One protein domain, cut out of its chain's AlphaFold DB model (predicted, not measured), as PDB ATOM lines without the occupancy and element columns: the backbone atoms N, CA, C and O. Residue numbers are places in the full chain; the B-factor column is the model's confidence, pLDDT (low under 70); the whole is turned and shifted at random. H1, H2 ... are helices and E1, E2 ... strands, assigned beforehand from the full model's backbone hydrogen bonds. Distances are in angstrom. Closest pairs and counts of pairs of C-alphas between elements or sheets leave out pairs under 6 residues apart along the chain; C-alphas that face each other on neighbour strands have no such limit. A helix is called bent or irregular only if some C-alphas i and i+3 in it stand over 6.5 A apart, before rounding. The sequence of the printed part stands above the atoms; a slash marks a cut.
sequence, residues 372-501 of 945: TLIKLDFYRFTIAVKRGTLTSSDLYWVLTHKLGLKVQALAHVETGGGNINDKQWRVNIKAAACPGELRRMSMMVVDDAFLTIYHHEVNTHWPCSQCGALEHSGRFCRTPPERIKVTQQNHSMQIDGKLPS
ATOM      1  N   THR A 372     167.078 189.329 197.713       40.56
ATOM      2  CA  THR A 372     167.155 190.388 196.699       40.56
ATOM      3  C   THR A 372     166.148 190.153 195.565       40.56
ATOM      4  O   THR A 372     165.965 189.026 195.102       40.56
ATOM      5  N   LEU A 373     165.470 191.218 195.115       38.34
ATOM      6  CA  LEU A 373     164.518 191.137 194.002       38.34
ATOM      7  C   LEU A 373     165.243 190.817 192.687       38.34
ATOM      8  O   LEU A 373     166.084 191.591 192.237       38.34
ATOM      9  N   ILE A 374     164.832 189.738 192.024       48.06
ATOM     10  CA  ILE A 374     165.144 189.492 190.613       48.06
ATOM     11  C   ILE A 374     164.021 190.132 189.789       48.06
ATOM     12  O   ILE A 374     162.850 189.832 190.011       48.06
ATOM     13  N   LYS A 375     164.346 191.025 188.848       44.34
ATOM     14  CA  LYS A 375     163.350 191.634 187.948       44.34
ATOM     15  C   LYS A 375     163.043 190.704 186.768       44.34
ATOM     16  O   LYS A 375     163.588 190.873 185.684       44.34
ATOM     17  N   LEU A 376     162.130 189.758 186.971       55.03
ATOM     18  CA  LEU A 376     161.340 189.165 185.887       55.03
ATOM     19  C   LEU A 376     159.900 189.629 186.061       55.03
ATOM     20  O   LEU A 376     159.280 189.282 187.055       55.03
ATOM     21  N   ASP A 377     159.331 190.362 185.105       70.56
ATOM     22  CA  ASP A 377     157.936 190.832 185.214       70.56
ATOM     23  C   ASP A 377     156.907 189.694 185.329       70.56
ATOM     24  O   ASP A 377     155.753 189.932 185.705       70.56
ATOM     25  N   PHE A 378     157.320 188.460 185.032       85.44
ATOM     26  CA  PHE A 378     156.488 187.271 185.058       85.44
ATOM     27  C   PHE A 378     157.139 186.144 185.857       85.44
ATOM     28  O   PHE A 378     158.284 185.768 185.613       85.44
ATOM     29  N   TYR A 379     156.361 185.550 186.759       90.69
ATOM     30  CA  TYR A 379     156.728 184.350 187.501       90.69
ATOM     31  C   TYR A 379     155.921 183.157 186.985       90.69
ATOM     32  O   TYR A 379     154.700 183.261 186.808       90.69
ATOM     33  N   ARG A 380     156.582 182.016 186.756       93.50
ATOM     34  CA  ARG A 380     155.952 180.827 186.181       93.50
ATOM     35  C   ARG A 380     156.050 179.616 187.105       93.50
ATOM     36  O   ARG A 380     157.083 179.313 187.694       93.50
ATOM     37  N   PHE A 381     154.944 178.888 187.210       95.56
ATOM     38  CA  PHE A 381     154.829 177.677 188.023       95.56
ATOM     39  C   PHE A 381     153.827 176.697 187.403       95.56
ATOM     40  O   PHE A 381     153.085 177.046 186.483       95.56
ATOM     41  N   THR A 382     153.827 175.451 187.871       96.69
ATOM     42  CA  THR A 382     152.953 174.389 187.354       96.69
ATOM     43  C   THR A 382     151.937 173.973 188.418       96.69
ATOM     44  O   THR A 382     152.301 173.787 189.574       96.69
ATOM     45  N   ILE A 383     150.671 173.790 188.047       97.25
ATOM     46  CA  ILE A 383     149.616 173.242 188.912       97.25
ATOM     47  C   ILE A 383     149.156 171.905 188.336       97.25
ATOM     48  O   ILE A 383     148.820 171.820 187.158       97.25
ATOM     49  N   ALA A 384     149.113 170.862 189.163       96.81
ATOM     50  CA  ALA A 384     148.647 169.531 188.788       96.81
ATOM     51  C   ALA A 384     147.426 169.103 189.615       96.81
ATOM     52  O   ALA A 384     147.501 169.014 190.841       96.81
ATOM     53  N   VAL A 385     146.318 168.771 188.956       96.75
ATOM     54  CA  VAL A 385     145.103 168.228 189.577       96.75
ATOM     55  C   VAL A 385     145.334 166.754 189.929       96.75
ATOM     56  O   VAL A 385     145.464 165.901 189.050       96.75
ATOM     57  N   LYS A 386     145.406 166.430 191.225       95.00
ATOM     58  CA  LYS A 386     145.563 165.050 191.723       95.00
ATOM     59  C   LYS A 386     144.224 164.339 191.895       95.00
ATOM     60  O   LYS A 386     144.142 163.141 191.636       95.00
ATOM     61  N   ARG A 387     143.197 165.055 192.361       94.56
ATOM     62  CA  ARG A 387     141.825 164.552 192.551       94.56
ATOM     63  C   ARG A 387     140.810 165.631 192.183       94.56
ATOM     64  O   ARG A 387     141.115 166.815 192.300       94.56
ATOM     65  N   GLY A 388     139.618 165.199 191.781       93.44
ATOM     66  CA  GLY A 388     138.560 166.072 191.276       93.44
ATOM     67  C   GLY A 388     138.769 166.498 189.820       93.44
ATOM     68  O   GLY A 388     139.755 166.140 189.174       93.44
ATOM     69  N   THR A 389     137.808 167.263 189.314       91.81
ATOM     70  CA  THR A 389     137.833 167.921 188.003       91.81
ATOM     71  C   THR A 389     137.775 169.423 188.222       91.81
ATOM     72  O   THR A 389     136.959 169.891 189.017       91.81
ATOM     73  N   LEU A 390     138.605 170.180 187.514       94.62
ATOM     74  CA  LEU A 390     138.644 171.634 187.606       94.62
ATOM     75  C   LEU A 390     138.797 172.181 186.184       94.62
ATOM     76  O   LEU A 390     139.532 171.599 185.388       94.62
ATOM     77  N   THR A 391     138.079 173.247 185.835       95.31
ATOM     78  CA  THR A 391     138.186 173.873 184.505       95.31
ATOM     79  C   THR A 391     139.234 174.988 184.500       95.31
ATOM     80  O   THR A 391     139.606 175.509 185.551       95.31
ATOM     81  N   SER A 392     139.688 175.417 183.319       95.00
ATOM     82  CA  SER A 392     140.574 176.585 183.195       95.00
ATOM     83  C   SER A 392     139.942 177.859 183.781       95.00
ATOM     84  O   SER A 392     140.629 178.640 184.436       95.00
ATOM     85  N   SER A 393     138.624 178.035 183.629       95.00
ATOM     86  CA  SER A 393     137.861 179.132 184.241       95.00
ATOM     87  C   SER A 393     137.824 179.051 185.769       95.00
ATOM     88  O   SER A 393     137.954 180.077 186.434       95.00
ATOM     89  N   ASP A 394     137.685 177.847 186.330       96.06
ATOM     90  CA  ASP A 394     137.754 177.636 187.779       96.06
ATOM     91  C   ASP A 394     139.145 177.981 188.316       96.06
ATOM     92  O   ASP A 394     139.249 178.702 189.307       96.06
ATOM     93  N   LEU A 395     140.215 177.521 187.653       96.06
ATOM     94  CA  LEU A 395     141.575 177.797 188.111       96.06
ATOM     95  C   LEU A 395     141.901 179.285 188.002       96.06
ATOM     96  O   LEU A 395     142.412 179.869 188.955       96.06
ATOM     97  N   TYR A 396     141.562 179.913 186.874       96.38
ATOM     98  CA  TYR A 396     141.727 181.353 186.700       96.38
ATOM     99  C   TYR A 396     140.993 182.123 187.804       96.38
ATOM    100  O   TYR A 396     141.575 183.031 188.397       96.38
ATOM    101  N   TRP A 397     139.758 181.737 188.144       95.88
ATOM    102  CA  TRP A 397     139.005 182.354 189.238       95.88
ATOM    103  C   TRP A 397     139.674 182.158 190.603       95.88
ATOM    104  O   TRP A 397     139.804 183.131 191.343       95.88
ATOM    105  N   VAL A 398     140.153 180.955 190.934       96.00
ATOM    106  CA  VAL A 398     140.890 180.703 192.187       96.00
ATOM    107  C   VAL A 398     142.134 181.593 192.267       96.00
ATOM    108  O   VAL A 398     142.306 182.342 193.227       96.00
ATOM    109  N   LEU A 399     142.975 181.576 191.235       95.56
ATOM    110  CA  LEU A 399     144.226 182.333 191.226       95.56
ATOM    111  C   LEU A 399     143.986 183.851 191.298       95.56
ATOM    112  O   LEU A 399     144.655 184.537 192.065       95.56
ATOM    113  N   THR A 400     143.013 184.377 190.550       95.19
ATOM    114  CA  THR A 400     142.759 185.829 190.485       95.19
ATOM    115  C   THR A 400     141.909 186.361 191.638       95.19
ATOM    116  O   THR A 400     142.244 187.396 192.206       95.19
ATOM    117  N   HIS A 401     140.815 185.685 192.001       93.75
ATOM    118  CA  HIS A 401     139.833 186.199 192.965       93.75
ATOM    119  C   HIS A 401     140.062 185.705 194.396       93.75
ATOM    120  O   HIS A 401     139.588 186.354 195.327       93.75
ATOM    121  N   LYS A 402     140.725 184.556 194.593       93.81
ATOM    122  CA  LYS A 402     141.002 184.015 195.937       93.81
ATOM    123  C   LYS A 402     142.426 184.275 196.416       93.81
ATOM    124  O   LYS A 402     142.599 184.461 197.611       93.81
ATOM    125  N   LEU A 403     143.396 184.338 195.501       93.81
ATOM    126  CA  LEU A 403     144.812 184.600 195.810       93.81
ATOM    127  C   LEU A 403     145.306 185.971 195.304       93.81
ATOM    128  O   LEU A 403     146.494 186.269 195.367       93.81
ATOM    129  N   GLY A 404     144.423 186.795 194.723       94.75
ATOM    130  CA  GLY A 404     144.764 188.141 194.238       94.75
ATOM    131  C   GLY A 404     145.794 188.194 193.097       94.75
ATOM    132  O   GLY A 404     146.335 189.264 192.807       94.75
ATOM    133  N   LEU A 405     146.101 187.068 192.446       95.00
ATOM    134  CA  LEU A 405     147.201 186.975 191.485       95.00
ATOM    135  C   LEU A 405     146.798 187.516 190.115       95.00
ATOM    136  O   LEU A 405     145.782 187.125 189.543       95.00
ATOM    137  N   LYS A 406     147.654 188.350 189.523       94.38
ATOM    138  CA  LYS A 406     147.494 188.825 188.143       94.38
ATOM    139  C   LYS A 406     147.945 187.742 187.158       94.38
ATOM    140  O   LYS A 406     149.073 187.776 186.674       94.38
ATOM    141  N   VAL A 407     147.087 186.757 186.897       95.38
ATOM    142  CA  VAL A 407     147.333 185.709 185.891       95.38
ATOM    143  C   VAL A 407     147.393 186.339 184.500       95.38
ATOM    144  O   VAL A 407     146.436 186.974 184.068       95.38
ATOM    145  N   GLN A 408     148.520 186.160 183.811       94.25
ATOM    146  CA  GLN A 408     148.726 186.622 182.438       94.25
ATOM    147  C   GLN A 408     148.363 185.523 181.434       94.25
ATOM    148  O   GLN A 408     147.683 185.789 180.450       94.25
ATOM    149  N   ALA A 409     148.819 184.294 181.684       93.38
ATOM    150  CA  ALA A 409     148.575 183.156 180.808       93.38
ATOM    151  C   ALA A 409     148.352 181.876 181.616       93.38
ATOM    152  O   ALA A 409     148.974 181.655 182.661       93.38
ATOM    153  N   LEU A 410     147.473 181.025 181.094       95.44
ATOM    154  CA  LEU A 410     147.169 179.708 181.626       95.44
ATOM    155  C   LEU A 410     147.096 178.728 180.453       95.44
ATOM    156  O   LEU A 410     146.202 178.839 179.619       95.44
ATOM    157  N   ALA A 411     148.034 177.789 180.390       94.56
ATOM    158  CA  ALA A 411     148.129 176.801 179.317       94.56
ATOM    159  C   ALA A 411     148.221 175.390 179.899       94.56
ATOM    160  O   ALA A 411     148.724 175.205 181.006       94.56
ATOM    161  N   HIS A 412     147.760 174.378 179.168       93.06
ATOM    162  CA  HIS A 412     148.015 172.991 179.553       93.06
ATOM    163  C   HIS A 412     149.486 172.617 179.332       93.06
ATOM    164  O   HIS A 412     150.174 173.204 178.499       93.06
ATOM    165  N   VAL A 413     149.982 171.641 180.092       92.00
ATOM    166  CA  VAL A 413     151.325 171.094 179.877       92.00
ATOM    167  C   VAL A 413     151.267 170.060 178.756       92.00
ATOM    168  O   VAL A 413     150.640 169.008 178.896       92.00
ATOM    169  N   GLU A 414     151.944 170.351 177.650       89.12
ATOM    170  CA  GLU A 414     152.205 169.383 176.587       89.12
ATOM    171  C   GLU A 414     153.067 168.237 177.126       89.12
ATOM    172  O   GLU A 414     154.160 168.439 177.661       89.12
ATOM    173  N   THR A 415     152.565 167.013 176.991       85.19
ATOM    174  CA  THR A 415     153.338 165.790 177.207       85.19
ATOM    175  C   THR A 415     153.953 165.383 175.869       85.19
ATOM    176  O   THR A 415     153.314 165.506 174.823       85.19
ATOM    177  N   GLY A 416     155.203 164.910 175.889       75.19
ATOM    178  CA  GLY A 416     155.929 164.522 174.675       75.19
ATOM    179  C   GLY A 416     155.109 163.585 173.778       75.19
ATOM    180  O   GLY A 416     154.476 162.652 174.271       75.19
ATOM    181  N   GLY A 417     155.107 163.863 172.471       81.38
ATOM    182  CA  GLY A 417     154.227 163.208 171.495       81.38
ATOM    183  C   GLY A 417     152.957 163.994 171.138       81.38
ATOM    184  O   GLY A 417     152.078 163.435 170.495       81.38
ATOM    185  N   GLY A 418     152.842 165.266 171.543       77.12
ATOM    186  CA  GLY A 418     151.708 166.140 171.193       77.12
ATOM    187  C   GLY A 418     150.446 165.922 172.037       77.12
ATOM    188  O   GLY A 418     149.427 166.564 171.798       77.12
ATOM    189  N   ASN A 419     150.505 165.047 173.044       80.81
ATOM    190  CA  ASN A 419     149.382 164.785 173.936       80.81
ATOM    191  C   ASN A 419     149.300 165.857 175.029       80.81
ATOM    192  O   ASN A 419     150.211 166.018 175.843       80.81
ATOM    193  N   ILE A 420     148.182 166.572 175.076       85.62
ATOM    194  CA  ILE A 420     147.923 167.607 176.078       85.62
ATOM    195  C   ILE A 420     147.543 166.944 177.411       85.62
ATOM    196  O   ILE A 420     146.734 166.018 177.447       85.62
ATOM    197  N   ASN A 421     148.133 167.389 178.525       89.00
ATOM    198  CA  ASN A 421     147.775 166.880 179.848       89.00
ATOM    199  C   ASN A 421     146.652 167.717 180.473       89.00
ATOM    200  O   ASN A 421     146.898 168.755 181.092       89.00
ATOM    201  N   ASP A 422     145.418 167.227 180.381       89.44
ATOM    202  CA  ASP A 422     144.225 167.897 180.924       89.44
ATOM    203  C   ASP A 422     144.289 168.167 182.437       89.44
ATOM    204  O   ASP A 422     143.573 169.020 182.956       89.44
ATOM    205  N   LYS A 423     145.161 167.456 183.163       94.44
ATOM    206  CA  LYS A 423     145.331 167.577 184.616       94.44
ATOM    207  C   LYS A 423     146.520 168.444 185.019       94.44
ATOM    208  O   LYS A 423     146.777 168.554 186.216       94.44
ATOM    209  N   GLN A 424     147.272 169.020 184.081       96.00
ATOM    210  CA  GLN A 424     148.424 169.867 184.393       96.00
ATOM    211  C   GLN A 424     148.378 171.186 183.633       96.00
ATOM    212  O   GLN A 424     148.290 171.210 182.408       96.00
ATOM    213  N   TRP A 425     148.525 172.279 184.375       96.69
ATOM    214  CA  TRP A 425     148.569 173.632 183.847       96.69
ATOM    215  C   TRP A 425     149.883 174.326 184.169       96.69
ATOM    216  O   TRP A 425     150.345 174.320 185.308       96.69
ATOM    217  N   ARG A 426     150.443 174.991 183.166       96.06
ATOM    218  CA  ARG A 426     151.501 175.987 183.287       96.06
ATOM    219  C   ARG A 426     150.841 177.351 183.490       96.06
ATOM    220  O   ARG A 426     150.033 177.782 182.667       96.06
ATOM    221  N   VAL A 427     151.176 178.007 184.594       96.56
ATOM    222  CA  VAL A 427     150.623 179.300 185.004       96.56
ATOM    223  C   VAL A 427     151.718 180.355 184.911       96.56
ATOM    224  O   VAL A 427     152.762 180.196 185.545       96.56
ATOM    225  N   ASN A 428     151.459 181.441 184.184       94.56
ATOM    226  CA  ASN A 428     152.286 182.647 184.197       94.56
ATOM    227  C   ASN A 428     151.509 183.762 184.914       94.56
ATOM    228  O   ASN A 428     150.390 184.099 184.513       94.56
ATOM    229  N   ILE A 429     152.097 184.357 185.950       94.94
ATOM    230  CA  ILE A 429     151.534 185.508 186.673       94.94
ATOM    231  C   ILE A 429     152.447 186.727 186.520       94.94
ATOM    232  O   ILE A 429     153.664 186.575 186.485       94.94
ATOM    233  N   LYS A 430     151.878 187.935 186.465       91.12
ATOM    234  CA  LYS A 430     152.640 189.191 186.441       91.12
ATOM    235  C   LYS A 430     153.119 189.547 187.854       91.12
ATOM    236  O   LYS A 430     152.395 190.204 188.605       91.12
ATOM    237  N   ALA A 431     154.301 189.058 188.222       85.19
ATOM    238  CA  ALA A 431     154.937 189.258 189.522       85.19
ATOM    239  C   ALA A 431     156.461 189.077 189.417       85.19
ATOM    240  O   ALA A 431     156.910 188.107 188.816       85.19
ATOM    241  N   ALA A 432     157.224 189.952 190.089       76.75
ATOM    242  CA  ALA A 432     158.693 189.915 190.145       76.75
ATOM    243  C   ALA A 432     159.270 188.604 190.719       76.75
ATOM    244  O   ALA A 432     160.393 188.209 190.425       76.75
ATOM    245  N   ALA A 433     158.511 187.937 191.587       84.44
ATOM    246  CA  ALA A 433     158.922 186.722 192.272       84.44
ATOM    247  C   ALA A 433     157.699 185.861 192.616       84.44
ATOM    248  O   ALA A 433     156.552 186.294 192.478       84.44
ATOM    249  N   CYS A 434     157.949 184.654 193.132       85.94
ATOM    250  CA  CYS A 434     156.903 183.821 193.717       85.94
ATOM    251  C   CYS A 434     156.141 184.603 194.809       85.94
ATOM    252  O   CYS A 434     156.779 185.028 195.779       85.94
ATOM    253  N   PRO A 435     154.805 184.748 194.710       88.00
ATOM    254  CA  PRO A 435     153.983 185.377 195.736       88.00
ATOM    255  C   PRO A 435     154.232 184.740 197.101       88.00
ATOM    256  O   PRO A 435     154.328 183.513 197.199       88.00
ATOM    257  N   GLY A 436     154.327 185.564 198.150       85.12
ATOM    258  CA  GLY A 436     154.650 185.101 199.505       85.12
ATOM    259  C   GLY A 436     153.692 184.024 200.016       85.12
ATOM    260  O   GLY A 436     154.140 183.052 200.618       85.12
ATOM    261  N   GLU A 437     152.405 184.157 199.680       84.81
ATOM    262  CA  GLU A 437     151.355 183.173 199.958       84.81
ATOM    263  C   GLU A 437     151.664 181.813 199.322       84.81
ATOM    264  O   GLU A 437     151.706 180.806 200.021       84.81
ATOM    265  N   LEU A 438     151.956 181.770 198.015       90.19
ATOM    266  CA  LEU A 438     152.275 180.524 197.310       90.19
ATOM    267  C   LEU A 438     153.609 179.905 197.757       90.19
ATOM    268  O   LEU A 438     153.740 178.687 197.756       90.19
ATOM    269  N   ARG A 439     154.596 180.718 198.163       88.31
ATOM    270  CA  ARG A 439     156.007 180.310 198.341       88.31
ATOM    271  C   ARG A 439     156.224 179.122 199.289       88.31
ATOM    272  O   ARG A 439     157.224 178.422 199.153       88.31
ATOM    273  N   ARG A 440     155.329 178.912 200.261       89.00
ATOM    274  CA  ARG A 440     155.395 177.812 201.248       89.00
ATOM    275  C   ARG A 440     154.406 176.677 200.972       89.00
ATOM    276  O   ARG A 440     154.426 175.674 201.686       89.00
ATOM    277  N   MET A 441     153.553 176.831 199.965       93.69
ATOM    278  CA  MET A 441     152.453 175.922 199.670       93.69
ATOM    279  C   MET A 441     152.818 174.950 198.556       93.69
ATOM    280  O   MET A 441     153.464 175.298 197.571       93.69
ATOM    281  N   SER A 442     152.362 173.716 198.702       95.25
ATOM    282  CA  SER A 442     152.547 172.662 197.706       95.25
ATOM    283  C   SER A 442     151.268 171.891 197.416       95.25
ATOM    284  O   SER A 442     151.133 171.298 196.346       95.25
ATOM    285  N   MET A 443     150.319 171.906 198.351       96.25
ATOM    286  CA  MET A 443     148.995 171.322 198.217       96.25
ATOM    287  C   MET A 443     147.963 172.447 198.307       96.25
ATOM    288  O   MET A 443     148.107 173.382 199.091       96.25
ATOM    289  N   MET A 444     146.911 172.367 197.506       96.44
ATOM    290  CA  MET A 444     145.795 173.302 197.583       96.44
ATOM    291  C   MET A 444     144.498 172.530 197.402       96.44
ATOM    292  O   MET A 444     144.347 171.786 196.434       96.44
ATOM    293  N   VAL A 445     143.580 172.681 198.349       96.31
ATOM    294  CA  VAL A 445     142.268 172.035 198.324       96.31
ATOM    295  C   VAL A 445     141.238 173.105 198.015       96.31
ATOM    296  O   VAL A 445     141.123 174.087 198.748       96.31
ATOM    297  N   VAL A 446     140.511 172.937 196.914       95.69
ATOM    298  CA  VAL A 446     139.451 173.859 196.504       95.69
ATOM    299  C   VAL A 446     138.192 173.048 196.270       95.69
ATOM    300  O   VAL A 446     138.104 172.321 195.278       95.69
ATOM    301  N   ASP A 447     137.221 173.178 197.175       92.19
ATOM    302  CA  ASP A 447     136.010 172.351 197.158       92.19
ATOM    303  C   ASP A 447     136.417 170.851 197.163       92.19
ATOM    304  O   ASP A 447     137.221 170.452 198.005       92.19
ATOM    305  N   ASP A 448     135.962 170.025 196.214       91.88
ATOM    306  CA  ASP A 448     136.391 168.611 196.108       91.88
ATOM    307  C   ASP A 448     137.727 168.393 195.351       91.88
ATOM    308  O   ASP A 448     138.174 167.253 195.175       91.88
ATOM    309  N   ALA A 449     138.349 169.451 194.819       95.06
ATOM    310  CA  ALA A 449     139.539 169.344 193.978       95.06
ATOM    311  C   ALA A 449     140.830 169.438 194.802       95.06
ATOM    312  O   ALA A 449     141.052 170.393 195.546       95.06
ATOM    313  N   PHE A 450     141.721 168.462 194.616       95.69
ATOM    314  CA  PHE A 450     143.022 168.403 195.281       95.69
ATOM    315  C   PHE A 450     144.124 168.719 194.271       95.69
ATOM    316  O   PHE A 450     144.399 167.923 193.366       95.69
ATOM    317  N   LEU A 451     144.755 169.878 194.423       96.62
ATOM    318  CA  LEU A 451     145.781 170.421 193.540       96.62
ATOM    319  C   LEU A 451     147.173 170.272 194.170       96.62
ATOM    320  O   LEU A 451     147.338 170.360 195.386       96.62
ATOM    321  N   THR A 452     148.193 170.080 193.337       96.88
ATOM    322  CA  THR A 452     149.608 170.173 193.713       96.88
ATOM    323  C   THR A 452     150.250 171.330 192.962       96.88
ATOM    324  O   THR A 452     150.186 171.363 191.735       96.88
ATOM    325  N   ILE A 453     150.885 172.248 193.683       96.81
ATOM    326  CA  ILE A 453     151.585 173.408 193.128       96.81
ATOM    327  C   ILE A 453     153.081 173.096 193.086       96.81
ATOM    328  O   ILE A 453     153.682 172.742 194.099       96.81
ATOM    329  N   TYR A 454     153.681 173.203 191.905       95.75
ATOM    330  CA  TYR A 454     155.097 172.964 191.673       95.75
ATOM    331  C   TYR A 454     155.786 174.225 191.151       95.75
ATOM    332  O   TYR A 454     155.620 174.646 190.006       95.75
ATOM    333  N   HIS A 455     156.598 174.805 192.026       93.25
ATOM    334  CA  HIS A 455     157.448 175.960 191.772       93.25
ATOM    335  C   HIS A 455     158.754 175.539 191.083       93.25
ATOM    336  O   HIS A 455     159.822 175.648 191.682       93.25
ATOM    337  N   HIS A 456     158.680 175.039 189.843       87.50
ATOM    338  CA  HIS A 456     159.823 174.453 189.112       87.50
ATOM    339  C   HIS A 456     161.017 175.400 188.913       87.50
ATOM    340  O   HIS A 456     162.138 174.959 188.684       87.50
ATOM    341  N   GLU A 457     160.804 176.708 189.032       84.00
ATOM    342  CA  GLU A 457     161.855 177.719 188.859       84.00
ATOM    343  C   GLU A 457     162.618 177.967 190.178       84.00
ATOM    344  O   GLU A 457     163.784 178.361 190.159       84.00
ATOM    345  N   VAL A 458     162.022 177.607 191.325       84.06
ATOM    346  CA  VAL A 458     162.642 177.666 192.666       84.06
ATOM    347  C   VAL A 458     163.155 176.291 193.112       84.06
ATOM    348  O   VAL A 458     164.279 176.188 193.609       84.06
ATOM    349  N   ASN A 459     162.351 175.243 192.903       85.12
ATOM    350  CA  ASN A 459     162.562 173.888 193.407       85.12
ATOM    351  C   ASN A 459     162.848 172.918 192.255       85.12
ATOM    352  O   ASN A 459     162.080 172.838 191.301       85.12
ATOM    353  N   THR A 460     163.907 172.118 192.381       85.12
ATOM    354  CA  THR A 460     164.336 171.122 191.377       85.12
ATOM    355  C   THR A 460     163.440 169.876 191.329       85.12
ATOM    356  O   THR A 460     163.549 169.049 190.422       85.12
ATOM    357  N   HIS A 461     162.594 169.680 192.342       89.31
ATOM    358  CA  HIS A 461     161.812 168.464 192.531       89.31
ATOM    359  C   HIS A 461     160.341 168.781 192.775       89.31
ATOM    360  O   HIS A 461     160.002 169.726 193.486       89.31
ATOM    361  N   TRP A 462     159.466 167.933 192.225       93.38
ATOM    362  CA  TRP A 462     158.049 167.942 192.574       93.38
ATOM    363  C   TRP A 462     157.871 167.781 194.090       93.38
ATOM    364  O   TRP A 462     158.579 166.954 194.680       93.38
ATOM    365  N   PRO A 463     156.900 168.489 194.701       95.31
ATOM    366  CA  PRO A 463     156.635 168.361 196.125       95.31
ATOM    367  C   PRO A 463     156.379 166.914 196.531       95.31
ATOM    368  O   PRO A 463     155.786 166.130 195.778       95.31
ATOM    369  N   CYS A 464     156.784 166.565 197.747       95.56
ATOM    370  CA  CYS A 464     156.564 165.239 198.288       95.56
ATOM    371  C   CYS A 464     155.067 164.888 198.301       95.56
ATOM    372  O   CYS A 464     154.275 165.485 199.027       95.56
ATOM    373  N   SER A 465     154.679 163.849 197.558       92.62
ATOM    374  CA  SER A 465     153.294 163.365 197.512       92.62
ATOM    375  C   SER A 465     152.788 162.796 198.842       92.62
ATOM    376  O   SER A 465     151.585 162.616 198.995       92.62
ATOM    377  N   GLN A 466     153.692 162.481 199.776       94.25
ATOM    378  CA  GLN A 466     153.350 162.017 201.121       94.25
ATOM    379  C   GLN A 466     153.196 163.195 202.088       94.25
ATOM    380  O   GLN A 466     152.087 163.445 202.534       94.25
ATOM    381  N   CYS A 467     154.260 163.940 202.399       95.00
ATOM    382  CA  CYS A 467     154.235 164.983 203.437       95.00
ATOM    383  C   CYS A 467     154.006 166.419 202.933       95.00
ATOM    384  O   CYS A 467     153.876 167.317 203.753       95.00
ATOM    385  N   GLY A 468     153.984 166.666 201.621       93.25
ATOM    386  CA  GLY A 468     153.851 168.012 201.050       93.25
ATOM    387  C   GLY A 468     155.122 168.869 201.071       93.25
ATOM    388  O   GLY A 468     155.119 169.946 200.484       93.25
ATOM    389  N   ALA A 469     156.220 168.423 201.685       93.25
ATOM    390  CA  ALA A 469     157.460 169.200 201.710       93.25
ATOM    391  C   ALA A 469     157.997 169.486 200.292       93.25
ATOM    392  O   ALA A 469     157.926 168.636 199.400       93.25
ATOM    393  N   LEU A 470     158.553 170.686 200.101       91.06
ATOM    394  CA  LEU A 470     159.146 171.145 198.836       91.06
ATOM    395  C   LEU A 470     160.611 170.704 198.652       91.06
ATOM    396  O   LEU A 470     161.114 170.691 197.532       91.06
ATOM    397  N   GLU A 471     161.288 170.342 199.743       88.69
ATOM    398  CA  GLU A 471     162.737 170.086 199.792       88.69
ATOM    399  C   GLU A 471     163.146 168.711 199.241       88.69
ATOM    400  O   GLU A 471     164.293 168.511 198.848       88.69
ATOM    401  N   HIS A 472     162.223 167.746 199.206       90.94
ATOM    402  CA  HIS A 472     162.512 166.383 198.767       90.94
ATOM    403  C   HIS A 472     161.348 165.777 197.978       90.94
ATOM    404  O   HIS A 472     160.175 166.073 198.206       90.94
ATOM    405  N   SER A 473     161.663 164.847 197.074       90.94
ATOM    406  CA  SER A 473     160.637 164.094 196.348       90.94
ATOM    407  C   SER A 473     159.972 163.031 197.236       90.94
ATOM    408  O   SER A 473     160.484 162.657 198.297       90.94
ATOM    409  N   GLY A 474     158.841 162.483 196.778       89.19
ATOM    410  CA  GLY A 474     158.120 161.420 197.489       89.19
ATOM    411  C   GLY A 474     158.929 160.134 197.719       89.19
ATOM    412  O   GLY A 474     158.654 159.418 198.674       89.19
ATOM    413  N   ARG A 475     159.956 159.858 196.899       91.19
ATOM    414  CA  ARG A 475     160.827 158.673 197.054       91.19
ATOM    415  C   ARG A 475     161.800 158.781 198.231       91.19
ATOM    416  O   ARG A 475     162.278 157.759 198.705       91.19
ATOM    417  N   PHE A 476     162.089 159.999 198.690       93.38
ATOM    418  CA  PHE A 476     163.046 160.271 199.767       93.38
ATOM    419  C   PHE A 476     162.373 160.832 201.026       93.38
ATOM    420  O   PHE A 476     163.036 161.429 201.871       93.38
ATOM    421  N   CYS A 477     161.055 160.647 201.169       95.50
ATOM    422  CA  CYS A 477     160.340 161.096 202.355       95.50
ATOM    423  C   CYS A 477     160.803 160.323 203.596       95.50
ATOM    424  O   CYS A 477     160.601 159.117 203.709       95.50
ATOM    425  N   ARG A 478     161.426 161.048 204.531       96.06
ATOM    426  CA  ARG A 478     161.809 160.556 205.865       96.06
ATOM    427  C   ARG A 478     160.896 161.087 206.975       96.06
ATOM    428  O   ARG A 478     161.177 160.880 208.151       96.06
ATOM    429  N   THR A 479     159.820 161.793 206.622       95.75
ATOM    430  CA  THR A 479     158.829 162.286 207.585       95.75
ATOM    431  C   THR A 479     158.127 161.084 208.231       95.75
ATOM    432  O   THR A 479     157.508 160.306 207.502       95.75
ATOM    433  N   PRO A 480     158.192 160.898 209.564       95.75
ATOM    434  CA  PRO A 480     157.523 159.774 210.212       95.75
ATOM    435  C   PRO A 480     156.000 159.884 210.028       95.75
ATOM    436  O   PRO A 480     155.475 161.003 210.012       95.75
ATOM    437  N   PRO A 481     155.271 158.758 209.905       95.06
ATOM    438  CA  PRO A 481     153.862 158.743 209.495       95.06
ATOM    439  C   PRO A 481     152.944 159.569 210.407       95.06
ATOM    440  O   PRO A 481     152.010 160.208 209.926       95.06
ATOM    441  N   GLU A 482     153.262 159.634 211.698       95.81
ATOM    442  CA  GLU A 482     152.592 160.471 212.702       95.81
ATOM    443  C   GLU A 482     152.645 161.970 212.363       95.81
ATOM    444  O   GLU A 482     151.671 162.694 212.565       95.81
ATOM    445  N   ARG A 483     153.767 162.442 211.801       95.75
ATOM    446  CA  ARG A 483     153.984 163.855 211.454       95.75
ATOM    447  C   ARG A 483     153.525 164.211 210.045       95.75
ATOM    448  O   ARG A 483     153.321 165.392 209.787       95.75
ATOM    449  N   ILE A 484     153.305 163.233 209.156       95.12
ATOM    450  CA  ILE A 484     152.898 163.477 207.758       95.12
ATOM    451  C   ILE A 484     151.684 164.410 207.676       95.12
ATOM    452  O   ILE A 484     151.712 165.343 206.882       95.12
ATOM    453  N   LYS A 485     150.656 164.213 208.512       94.25
ATOM    454  CA  LYS A 485     149.452 165.065 208.519       94.25
ATOM    455  C   LYS A 485     149.753 166.517 208.907       94.25
ATOM    456  O   LYS A 485     149.224 167.429 208.284       94.25
ATOM    457  N   VAL A 486     150.628 166.729 209.892       95.12
ATOM    458  CA  VAL A 486     151.044 168.068 210.343       95.12
ATOM    459  C   VAL A 486     151.882 168.759 209.263       95.12
ATOM    460  O   VAL A 486     151.665 169.924 208.951       95.12
ATOM    461  N   THR A 487     152.806 168.032 208.627       93.81
ATOM    462  CA  THR A 487     153.608 168.565 207.515       93.81
ATOM    463  C   THR A 487     152.741 168.878 206.292       93.81
ATOM    464  O   THR A 487     152.916 169.935 205.691       93.81
ATOM    465  N   GLN A 488     151.753 168.030 205.975       94.56
ATOM    466  CA  GLN A 488     150.753 168.314 204.940       94.56
ATOM    467  C   GLN A 488     149.991 169.600 205.262       94.56
ATOM    468  O   GLN A 488     149.941 170.476 204.408       94.56
ATOM    469  N   GLN A 489     149.464 169.743 206.485       93.25
ATOM    470  CA  GLN A 489     148.745 170.946 206.926       93.25
ATOM    471  C   GLN A 489     149.590 172.217 206.763       93.25
ATOM    472  O   GLN A 489     149.110 173.193 206.196       93.25
ATOM    473  N   ASN A 490     150.869 172.179 207.150       94.00
ATOM    474  CA  ASN A 490     151.799 173.309 207.013       94.00
ATOM    475  C   ASN A 490     152.091 173.720 205.553       94.00
ATOM    476  O   ASN A 490     152.522 174.848 205.319       94.00
ATOM    477  N   HIS A 491     151.881 172.823 204.583       94.50
ATOM    478  CA  HIS A 491     152.088 173.071 203.150       94.50
ATOM    479  C   HIS A 491     150.788 173.056 202.329       94.50
ATOM    480  O   HIS A 491     150.839 173.146 201.095       94.50
ATOM    481  N   SER A 492     149.632 172.941 202.987       94.88
ATOM    482  CA  SER A 492     148.317 172.914 202.354       94.88
ATOM    483  C   SER A 492     147.530 174.182 202.650       94.88
ATOM    484  O   SER A 492     147.421 174.581 203.805       94.88
ATOM    485  N   MET A 493     146.895 174.752 201.630       95.06
ATOM    486  CA  MET A 493     145.846 175.756 201.813       95.06
ATOM    487  C   MET A 493     144.503 175.191 201.374       95.06
ATOM    488  O   MET A 493     144.374 174.652 200.274       95.06
ATOM    489  N   GLN A 494     143.497 175.353 202.226       95.25
ATOM    490  CA  GLN A 494     142.104 175.132 201.872       95.25
ATOM    491  C   GLN A 494     141.487 176.467 201.448       95.25
ATOM    492  O   GLN A 494     141.610 177.463 202.157       95.25
ATOM    493  N   ILE A 495     140.843 176.493 200.281       94.44
ATOM    494  CA  ILE A 495     140.156 177.674 199.757       94.44
ATOM    495  C   ILE A 495     138.660 177.394 199.742       94.44
ATOM    496  O   ILE A 495     138.147 176.705 198.859       94.44
ATOM    497  N   ASP A 496     137.949 177.979 200.702       91.25
ATOM    498  CA  ASP A 496     136.504 177.817 200.794       91.25
ATOM    499  C   ASP A 496     135.779 178.652 199.733       91.25
ATOM    500  O   ASP A 496     136.010 179.858 199.559       91.25
ATOM    501  N   GLY A 497     134.845 178.014 199.030       85.69
ATOM    502  CA  GLY A 497     133.933 178.666 198.097       85.69
ATOM    503  C   GLY A 497     133.617 177.808 196.880       85.69
ATOM    504  O   GLY A 497     134.510 177.282 196.226       85.69
ATOM    505  N   LYS A 498     132.330 177.741 196.523       88.06
ATOM    506  CA  LYS A 498     131.863 176.993 195.348       88.06
ATOM    507  C   LYS A 498     132.549 177.501 194.080       88.06
ATOM    508  O   LYS A 498     132.438 178.695 193.764       88.06
ATOM    509  N   LEU A 499     133.206 176.590 193.363       91.50
ATOM    510  CA  LEU A 499     133.834 176.836 192.065       91.50
ATOM    511  C   LEU A 499     132.814 177.377 191.047       91.50
ATOM    512  O   LEU A 499     131.661 176.936 191.079       91.50
ATOM    513  N   PRO A 500     133.193 178.306 190.146       90.62
ATOM    514  CA  PRO A 500     132.315 178.819 189.093       90.62
ATOM    515  C   PRO A 500     131.556 177.736 188.314       90.62
ATOM    516  O   PRO A 500     130.344 177.871 188.151       90.62
ATOM    517  N   SER A 501     132.215 176.640 187.925       89.12
ATOM    518  CA  SER A 501     131.592 175.497 187.232       89.12
ATOM    519  C   SER A 501     130.494 174.799 188.044       89.12
ATOM    520  O   SER A 501     129.512 174.324 187.479       89.12
TER     521      SER A 501
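What this domain is: This is residues 372 to 501 of the 945 residues of an uncharacterized protein of Phytophthora infestans (strain T30-4) (UniProt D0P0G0). A strongly twisted six-stranded sheet bends partly round helix H1, which packs on one face and meets both edge strands, E2 and E6. The hairpin of E2 and E3 reaches out to one extremity of the domain at Gly 418, while H2, after a long loop of residues 455 to 480, begins at the opposite one and runs back to the sheet. The printed part has 130 residues with two named helices and six named strands, in the order E1 H1 E2 E3 E4 E5 H2 E6. The mixed sheet runs E2 E3 E1 E5 E4 E6, and the class is mixed, helices and strands. The whole is compact, with a radius of gyration of the C-alphas of 14.7 A and spans of 39 by 39 by 36 A.

Where its parts are: E1, residues 379 to 387, begins with C-alpha 379 at (156.728, 184.350, 187.501) and is 25.3 A long. H1 is residues 392 to 402, 14.8 A long. E2, residues 407 to 415, measures 22.5 A, and E3, residues 419 to 429, measures 24.4 A and bends by 83 degrees at residue 423. E4 is residues 443 to 446 and E5 residues 449 to 454. H2, residues 481 to 491, begins at (153.862, 158.743, 209.495) and is 15.8 A long; it is only just irregular, with C-alphas 482 and 485 7.0 A apart. E6, residues 492 to 495, ends at (140.156, 177.674, 199.757).

How they stand to each other: In the sheet, E1 is antiparallel to E3 at 138 degrees, with N 383 and O 425 2.8 A apart. E1 is also antiparallel to E5 at 145 degrees, with N 384 and O 452 2.8 A apart. E2 and E3 form a hairpin, with N 411 and O 426 3.0 A apart. E4 and E5 form another, with N 451 and O 444 2.8 A apart. E4 and E6 are parallel at 16 degrees, with N 445 and O 493 2.9 A apart. H1 is on one face of the sheet, an arrangement of two layers. Its closest C-alphas to E2 are those of Thr 400 and Val 407, 6.5 A; to E6, those of Lys 402 and Ile 495, 7.5 A. E1, H1 and E2 make a split strand-helix-strand unit, two strands running the same way with E3 between them, and its crossover is right-handed. H2 only grazes the sheet, with residues 486 to 491; the C-alphas of Met 443 and His 491, the closest of E4 and H2, are 6.1 A apart. H1 and H2 are apart. Every O i to N i+4 pair is within hydrogen-bond range in H1, and 5 of 7 in H2.

The domain as a whole: The two C-alphas farthest apart, those of Gly 418 and Glu 482, are 41.9 A apart. The printed part has no cut. The links E3 to E4, 13 residues, and E5 to H2, 26 residues, are long. The mean pLDDT of the printed part is 90.3, and residues 372 to 376 are under 70.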